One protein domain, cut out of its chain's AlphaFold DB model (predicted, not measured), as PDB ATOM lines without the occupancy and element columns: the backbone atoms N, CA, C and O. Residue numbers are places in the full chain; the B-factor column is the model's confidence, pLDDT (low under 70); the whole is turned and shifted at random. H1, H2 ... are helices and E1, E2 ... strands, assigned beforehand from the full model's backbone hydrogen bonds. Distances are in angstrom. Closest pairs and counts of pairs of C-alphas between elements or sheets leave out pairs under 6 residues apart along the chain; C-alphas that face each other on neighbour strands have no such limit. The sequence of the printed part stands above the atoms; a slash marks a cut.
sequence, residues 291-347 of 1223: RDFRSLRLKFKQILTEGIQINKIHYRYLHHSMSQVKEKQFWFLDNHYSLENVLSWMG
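Overview. This is residues 291 to 347 of the 1223 residues of the protein "Hypothetical protein" of Rotaria sp. Silwood1 (UniProt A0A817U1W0). A small, staggered sheet of three short strands has helices spread round it, no helix touching another. The end of H2 packs beside the sheet, while residues 294 to 302 stick out; between E2 and E3 the backbone folds out and back, with H3 at the far tip, and H4 only grazes the sheet. The printed part has 57 residues, with four named helices and three named strands in the order H1 H2 E1 E2 H3 E3 H4; the antiparallel sheet runs E1, E2, E3, and the class is mixed. It is only just loose, close to compact, with a radius of gyration of the C-alphas of 12.6 A and spans of 36 by 28 by 16 A.

Arrangement. H1, residues 291 to 295, and H2, residues 297 to 306, meet only through their link. E1, residues 308 to 310, and E2, residues 313 to 317, form an antiparallel hairpin at 150 degrees, with N 308 and O 315 2.9 A apart, within hydrogen-bond range. H2 is on the sheet at a height of 5.5 A, over none of its strands; its closest C-alphas to E2 are Leu 304 and Tyr 317, 5.3 A. H3, residues 322 to 327, stands free. E3, residues 332 to 334, is antiparallel to E2 at 143 degrees, with N 333 and O 316 2.8 A apart, within hydrogen-bond range. E2 pairs with E1 over residues 313 to 315 and with E3 over 315 to 317. H4, residues 339 to 346, only just grazes the sheet, with 5 pairs of C-alphas within 10 A; the closest C-alphas of E3 and H4, Leu 333 and Leu 339, are 7.3 A apart. Every O i to N i+4 pair is within hydrogen-bond range in H1, H2 and H4, and 1 of 2 in H3.

Along the chain. H1 begins at C-alpha 291, (-14.962, -42.530, 70.199), and is 6.7 A long. H2 measures 13.9 A, E1 6.6 A, E2 13.3 A, H3 9.1 A and E3 6.7 A. H4, 10.6 A, ends at C-alpha 346, (1.787, -13.530, 64.433).

Size, cuts and confidence. The C-alphas farthest apart, Arg 291 and Trp 345, are 36.8 A apart. The printed part has no cut and no long link. Mean pLDDT of the printed part is 79.4; residues 291 to 296, 323 to 324 and 326 to 328 are under 70.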
ATOM      1  N   ARG A 291     -13.615 -42.200  70.693       41.81
ATOM      2  CA  ARG A 291     -14.962 -42.530  70.199       41.81
ATOM      3  C   ARG A 291     -16.005 -41.444  70.522       41.81
ATOM      4  O   ARG A 291     -16.864 -41.167  69.695       41.81
ATOM      5  N   ASP A 292     -15.894 -40.811  71.694       44.88
ATOM      6  CA  ASP A 292     -16.823 -39.773  72.156       44.88
ATOM      7  C   ASP A 292     -16.532 -38.438  71.436       44.88
ATOM      8  O   ASP A 292     -17.422 -37.624  71.228       44.88
ATOM      9  N   PHE A 293     -15.285 -38.227  70.995       50.12
ATOM     10  CA  PHE A 293     -14.908 -37.098  70.139       50.12
ATOM     11  C   PHE A 293     -15.528 -37.205  68.737       50.12
ATOM     12  O   PHE A 293     -15.956 -36.194  68.189       50.12
ATOM     13  N   ARG A 294     -15.655 -38.420  68.178       54.94
ATOM     14  CA  ARG A 294     -16.338 -38.640  66.889       54.94
ATOM     15  C   ARG A 294     -17.837 -38.347  66.979       54.94
ATOM     16  O   ARG A 294     -18.345 -37.597  66.153       54.94
ATOM     17  N   SER A 295     -18.530 -38.852  68.003       56.75
ATOM     18  CA  SER A 295     -19.961 -38.555  68.203       56.75
ATOM     19  C   SER A 295     -20.240 -37.095  68.588       56.75
ATOM     20  O   SER A 295     -21.346 -36.609  68.367       56.75
ATOM     21  N   LEU A 296     -19.243 -36.373  69.110       62.78
ATOM     22  CA  LEU A 296     -19.320 -34.937  69.384       62.78
ATOM     23  C   LEU A 296     -18.675 -34.051  68.300       62.78
ATOM     24  O   LEU A 296     -18.623 -32.841  68.517       62.78
ATOM     25  N   ARG A 297     -18.225 -34.580  67.143       72.56
ATOM     26  CA  ARG A 297     -17.513 -33.777  66.118       72.56
ATOM     27  C   ARG A 297     -18.298 -32.526  65.732       72.56
ATOM     28  O   ARG A 297     -17.726 -31.445  65.719       72.56
ATOM     29  N   LEU A 298     -19.604 -32.655  65.486       74.81
ATOM     30  CA  LEU A 298     -20.467 -31.521  65.131       74.81
ATOM     31  C   LEU A 298     -20.495 -30.446  66.228       74.81
ATOM     32  O   LEU A 298     -20.393 -29.265  65.921       74.81
ATOM     33  N   LYS A 299     -20.542 -30.846  67.506       73.50
ATOM     34  CA  LYS A 299     -20.512 -29.917  68.646       73.50
ATOM     35  C   LYS A 299     -19.139 -29.261  68.825       73.50
ATOM     36  O   LYS A 299     -19.071 -28.094  69.192       73.50
ATOM     37  N   PHE A 300     -18.051 -29.978  68.542       76.94
ATOM     38  CA  PHE A 300     -16.712 -29.389  68.518       76.94
ATOM     39  C   PHE A 300     -16.521 -28.431  67.339       76.94
ATOM     40  O   PHE A 300     -16.021 -27.333  67.556       76.94
ATOM     41  N   LYS A 301     -16.980 -28.780  66.130       82.50
ATOM     42  CA  LYS A 301     -16.999 -27.867  64.978       82.50
ATOM     43  C   LYS A 301     -17.794 -26.604  65.300       82.50
ATOM     44  O   LYS A 301     -17.290 -25.511  65.077       82.50
ATOM     45  N   GLN A 302     -18.982 -26.753  65.886       81.56
ATOM     46  CA  GLN A 302     -19.789 -25.625  66.343       81.56
ATOM     47  C   GLN A 302     -18.994 -24.731  67.308       81.56
ATOM     48  O   GLN A 302     -18.857 -23.545  67.054       81.56
ATOM     49  N   ILE A 303     -18.375 -25.299  68.347       85.19
ATOM     50  CA  ILE A 303     -17.553 -24.553  69.317       85.19
ATOM     51  C   ILE A 303     -16.331 -23.866  68.672       85.19
ATOM     52  O   ILE A 303     -15.992 -22.749  69.054       85.19
ATOM     53  N   LEU A 304     -15.668 -24.494  67.694       85.19
ATOM     54  CA  LEU A 304     -14.514 -23.907  66.993       85.19
ATOM     55  C   LEU A 304     -14.909 -22.828  65.966       85.19
ATOM     56  O   LEU A 304     -14.072 -22.002  65.603       85.19
ATOM     57  N   THR A 305     -16.156 -22.824  65.489       88.00
ATOM     58  CA  THR A 305     -16.668 -21.842  64.518       88.00
ATOM     59  C   THR A 305     -17.420 -20.692  65.197       88.00
ATOM     60  O   THR A 305     -17.185 -19.534  64.868       88.00
ATOM     61  N   GLU A 306     -18.293 -20.989  66.159       86.81
ATOM     62  CA  GLU A 306     -19.122 -20.012  66.879       86.81
ATOM     63  C   GLU A 306     -18.436 -19.455  68.133       86.81
ATOM     64  O   GLU A 306     -18.726 -18.328  68.518       86.81
ATOM     65  N   GLY A 307     -17.526 -20.200  68.770       85.56
ATOM     66  CA  GLY A 307     -16.890 -19.822  70.037       85.56
ATOM     67  C   GLY A 307     -17.627 -20.318  71.291       85.56
ATOM     68  O   GLY A 307     -18.450 -21.232  71.249       85.56
ATOM     69  N   ILE A 308     -17.294 -19.732  72.445       84.69
ATOM     70  CA  ILE A 308     -17.828 -20.081  73.773       84.69
ATOM     71  C   ILE A 308     -18.153 -18.793  74.542       84.69
ATOM     72  O   ILE A 308     -17.370 -17.849  74.520       84.69
ATOM     73  N   GLN A 309     -19.273 -18.741  75.269       82.62
ATOM     74  CA  GLN A 309     -19.580 -17.627  76.176       82.62
ATOM     75  C   GLN A 309     -19.336 -18.019  77.641       82.62
ATOM     76  O   GLN A 309     -19.860 -19.027  78.113       82.62
ATOM     77  N   ILE A 310     -18.554 -17.220  78.375       77.81
ATOM     78  CA  ILE A 310     -18.226 -17.431  79.794       77.81
ATOM     79  C   ILE A 310     -18.330 -16.085  80.518       77.81
ATOM     80  O   ILE A 310     -17.698 -15.114  80.117       77.81
ATOM     81  N   ASN A 311     -19.127 -16.010  81.590       80.75
ATOM     82  CA  ASN A 311     -19.350 -14.780  82.372       80.75
ATOM     83  C   ASN A 311     -19.718 -13.556  81.502       80.75
ATOM     84  O   ASN A 311     -19.219 -12.456  81.714       80.75
ATOM     85  N   LYS A 312     -20.607 -13.764  80.517       83.44
ATOM     86  CA  LYS A 312     -21.021 -12.824  79.450       83.44
ATOM     87  C   LYS A 312     -19.958 -12.499  78.391       83.44
ATOM     88  O   LYS A 312     -20.360 -12.216  77.263       83.44
ATOM     89  N   ILE A 313     -18.664 -12.602  78.699       82.19
ATOM     90  CA  ILE A 313     -17.573 -12.471  77.719       82.19
ATOM     91  C   ILE A 313     -17.677 -13.601  76.687       82.19
ATOM     92  O   ILE A 313     -17.993 -14.747  77.019       82.19
ATOM     93  N   HIS A 314     -17.436 -13.265  75.423       86.31
ATOM     94  CA  HIS A 314     -17.438 -14.199  74.306       86.31
ATOM     95  C   HIS A 314     -15.998 -14.499  73.880       86.31
ATOM     96  O   HIS A 314     -15.202 -13.582  73.701       86.31
ATOM     97  N   TYR A 315     -15.678 -15.779  73.714       87.44
ATOM     98  CA  TYR A 315     -14.344 -16.276  73.407       87.44
ATOM     99  C   TYR A 315     -14.375 -17.026  72.074       87.44
ATOM    100  O   TYR A 315     -15.032 -18.061  71.953       87.44
ATOM    101  N   ARG A 316     -13.665 -16.515  71.068       88.44
ATOM    102  CA  ARG A 316     -13.572 -17.109  69.723       88.44
ATOM    103  C   ARG A 316     -12.360 -18.025  69.637       88.44
ATOM    104  O   ARG A 316     -11.333 -17.735  70.240       88.44
ATOM    105  N   TYR A 317     -12.441 -19.123  68.890       89.19
ATOM    106  CA  TYR A 317     -11.292 -20.015  68.713       89.19
ATOM    107  C   TYR A 317     -10.118 -19.269  68.056       89.19
ATOM    108  O   TYR A 317     -10.285 -18.641  67.011       89.19
ATOM    109  N   LEU A 318      -8.936 -19.347  68.674       87.38
ATOM    110  CA  LEU A 318      -7.707 -18.689  68.231       87.38
ATOM    111  C   LEU A 318      -6.844 -19.664  67.425       87.38
ATOM    112  O   LEU A 318      -6.804 -19.584  66.194       87.38
ATOM    113  N   HIS A 319      -6.186 -20.602  68.112       89.62
ATOM    114  CA  HIS A 319      -5.416 -21.689  67.512       89.62
ATOM    115  C   HIS A 319      -5.071 -22.770  68.559       89.62
ATOM    116  O   HIS A 319      -5.656 -22.837  69.638       89.62
ATOM    117  N   HIS A 320      -4.110 -23.625  68.235       83.19
ATOM    118  CA  HIS A 320      -3.524 -24.682  69.058       83.19
ATOM    119  C   HIS A 320      -2.010 -24.762  68.798       83.19
ATOM    120  O   HIS A 320      -1.536 -24.281  67.765       83.19
ATOM    121  N   SER A 321      -1.272 -25.458  69.665       80.12
ATOM    122  CA  SER A 321       0.030 -26.055  69.331       80.12
ATOM    123  C   SER A 321      -0.113 -27.522  68.877       80.12
ATOM    124  O   SER A 321      -1.137 -28.172  69.107       80.12
ATOM    125  N   MET A 322       0.923 -28.093  68.250       72.38
ATOM    126  CA  MET A 322       0.871 -29.472  67.722       72.38
ATOM    127  C   MET A 322       0.776 -30.563  68.808       72.38
ATOM    128  O   MET A 322       0.312 -31.670  68.530       72.38
ATOM    129  N   SER A 323       1.209 -30.277  70.040       66.62
ATOM    130  CA  SER A 323       0.987 -31.143  71.207       66.62
ATOM    131  C   SER A 323      -0.458 -31.037  71.698       66.62
ATOM    132  O   SER A 323      -1.099 -32.060  71.940       66.62
ATOM    133  N   GLN A 324      -0.996 -29.817  71.756       69.44
ATOM    134  CA  GLN A 324      -2.365 -29.550  72.188       69.44
ATOM    135  C   GLN A 324      -3.415 -30.250  71.314       69.44
ATOM    136  O   GLN A 324      -4.352 -30.808  71.874       69.44
ATOM    137  N   VAL A 325      -3.240 -30.351  69.987       72.00
ATOM    138  CA  VAL A 325      -4.162 -31.129  69.119       72.00
ATOM    139  C   VAL A 325      -4.235 -32.600  69.540       72.00
ATOM    140  O   VAL A 325      -5.327 -33.156  69.665       72.00
ATOM    141  N   LYS A 326      -3.085 -33.224  69.831       66.50
ATOM    142  CA  LYS A 326      -3.006 -34.631  70.274       66.50
ATOM    143  C   LYS A 326      -3.661 -34.842  71.647       66.50
ATOM    144  O   LYS A 326      -4.184 -35.922  71.920       66.50
ATOM    145  N   GLU A 327      -3.684 -33.804  72.482       60.53
ATOM    146  CA  GLU A 327      -4.347 -33.777  73.795       60.53
ATOM    147  C   GLU A 327      -5.770 -33.162  73.753       60.53
ATOM    148  O   GLU A 327      -6.454 -33.135  74.775       60.53
ATOM    149  N   LYS A 328      -6.255 -32.749  72.567       69.75
ATOM    150  CA  LYS A 328      -7.559 -32.097  72.291       69.75
ATOM    151  C   LYS A 328      -7.793 -30.790  73.060       69.75
ATOM    152  O   LYS A 328      -8.906 -30.503  73.502       69.75
ATOM    153  N   GLN A 329      -6.731 -30.010  73.213       72.69
ATOM    154  CA  GLN A 329      -6.728 -28.681  73.818       72.69
ATOM    155  C   GLN A 329      -6.695 -27.599  72.725       72.69
ATOM    156  O   GLN A 329      -6.069 -27.784  71.682       72.69
ATOM    157  N   PHE A 330      -7.345 -26.459  72.973       75.44
ATOM    158  CA  PHE A 330      -7.455 -25.340  72.029       75.44
ATOM    159  C   PHE A 330      -7.440 -24.007  72.786       75.44
ATOM    160  O   PHE A 330      -8.051 -23.899  73.851       75.44
ATOM    161  N   TRP A 331      -6.784 -22.987  72.230       81.25
ATOM    162  CA  TRP A 331      -6.832 -21.616  72.739       81.25
ATOM    163  C   TRP A 331      -8.024 -20.861  72.159       81.25
ATOM    164  O   TRP A 331      -8.334 -20.976  70.972       81.25
ATOM    165  N   PHE A 332      -8.644 -20.023  72.986       85.44
ATOM    166  CA  PHE A 332      -9.685 -19.090  72.574       85.44
ATOM    167  C   PHE A 332      -9.272 -17.664  72.958       85.44
ATOM    168  O   PHE A 332      -8.748 -17.439  74.048       85.44
ATOM    169  N   LEU A 333      -9.502 -16.719  72.050       85.81
ATOM    170  CA  LEU A 333      -9.259 -15.290  72.213       85.81
ATOM    171  C   LEU A 333     -10.530 -14.611  72.732       85.81
ATOM    172  O   LEU A 333     -11.622 -14.862  72.220       85.81
ATOM    173  N   ASP A 334     -10.381 -13.741  73.725       87.50
ATOM    174  CA  ASP A 334     -11.445 -12.842  74.176       87.50
ATOM    175  C   ASP A 334     -11.836 -11.880  73.038       87.50
ATOM    176  O   ASP A 334     -10.978 -11.220  72.451       87.50
ATOM    177  N   ASN A 335     -13.131 -11.788  72.730       86.12
ATOM    178  CA  ASN A 335     -13.675 -10.945  71.666       86.12
ATOM    179  C   ASN A 335     -13.514  -9.425  71.905       86.12
ATOM    180  O   ASN A 335     -13.892  -8.631  71.046       86.12
ATOM    181  N   HIS A 336     -12.934  -9.001  73.032       87.12
ATOM    182  CA  HIS A 336     -12.361  -7.661  73.183       87.12
ATOM    183  C   HIS A 336     -11.159  -7.392  72.250       87.12
ATOM    184  O   HIS A 336     -10.833  -6.229  72.014       87.12
ATOM    185  N   TYR A 337     -10.527  -8.429  71.685       88.31
ATOM    186  CA  TYR A 337      -9.424  -8.318  70.725       88.31
ATOM    187  C   TYR A 337      -9.846  -8.765  69.318       88.31
ATOM    188  O   TYR A 337     -10.536  -9.771  69.146       88.31
ATOM    189  N   SER A 338      -9.376  -8.052  68.287       91.31
ATOM    190  CA  SER A 338      -9.544  -8.480  66.892       91.31
ATOM    191  C   SER A 338      -8.680  -9.710  66.596       91.31
ATOM    192  O   SER A 338      -7.455  -9.662  66.720       91.31
ATOM    193  N   LEU A 339      -9.321 -10.801  66.166       87.81
ATOM    194  CA  LEU A 339      -8.642 -12.027  65.740       87.81
ATOM    195  C   LEU A 339      -7.739 -11.781  64.521       87.81
ATOM    196  O   LEU A 339      -6.651 -12.343  64.449       87.81
ATOM    197  N   GLU A 340      -8.167 -10.922  63.596       88.94
ATOM    198  CA  GLU A 340      -7.406 -10.551  62.396       88.94
ATOM    199  C   GLU A 340      -6.117  -9.812  62.772       88.94
ATOM    200  O   GLU A 340      -5.042 -10.180  62.306       88.94
ATOM    201  N   ASN A 341      -6.193  -8.851  63.701       91.88
ATOM    202  CA  ASN A 341      -5.018  -8.120  64.181       91.88
ATOM    203  C   ASN A 341      -4.039  -9.057  64.911       91.88
ATOM    204  O   ASN A 341      -2.831  -8.932  64.739       91.88
ATOM    205  N   VAL A 342      -4.548 -10.008  65.706       92.38
ATOM    206  CA  VAL A 342      -3.716 -10.991  66.423       92.38
ATOM    207  C   VAL A 342      -3.042 -11.973  65.459       92.38
ATOM    208  O   VAL A 342      -1.874 -12.295  65.656       92.38
ATOM    209  N   LEU A 343      -3.729 -12.424  64.406       89.94
ATOM    210  CA  LEU A 343      -3.134 -13.294  63.384       89.94
ATOM    211  C   LEU A 343      -2.122 -12.538  62.511       89.94
ATOM    212  O   LEU A 343      -1.032 -13.050  62.286       89.94
ATOM    213  N   SER A 344      -2.428 -11.304  62.100       91.00
ATOM    214  CA  SER A 344      -1.489 -10.443  61.368       91.00
ATOM    215  C   SER A 344      -0.238 -10.117  62.192       91.00
ATOM    216  O   SER A 344       0.855 -10.084  61.636       91.00
ATOM    217  N   TRP A 345      -0.376  -9.953  63.512       92.56
ATOM    218  CA  TRP A 345       0.750  -9.799  64.438       92.56
ATOM    219  C   TRP A 345       1.582 -11.084  64.603       92.56
ATOM    220  O   TRP A 345       2.768 -10.995  64.903       92.56
ATOM    221  N   MET A 346       1.012 -12.278  64.403       92.31
ATOM    222  CA  MET A 346       1.787 -13.530  64.433       92.31
ATOM    223  C   MET A 346       2.690 -13.697  63.204       92.31
ATOM    224  O   MET A 346       3.719 -14.360  63.310       92.31
ATOM    225  N   GLY A 347       2.325 -13.117  62.057       93.12
ATOM    226  CA  GLY A 347       3.097 -13.162  60.812       93.12
ATOM    227  C   GLY A 347       2.219 -13.345  59.572       93.12
ATOM    228  O   GLY A 347       0.993 -13.410  59.654       93.12
TER     229      GLY A 347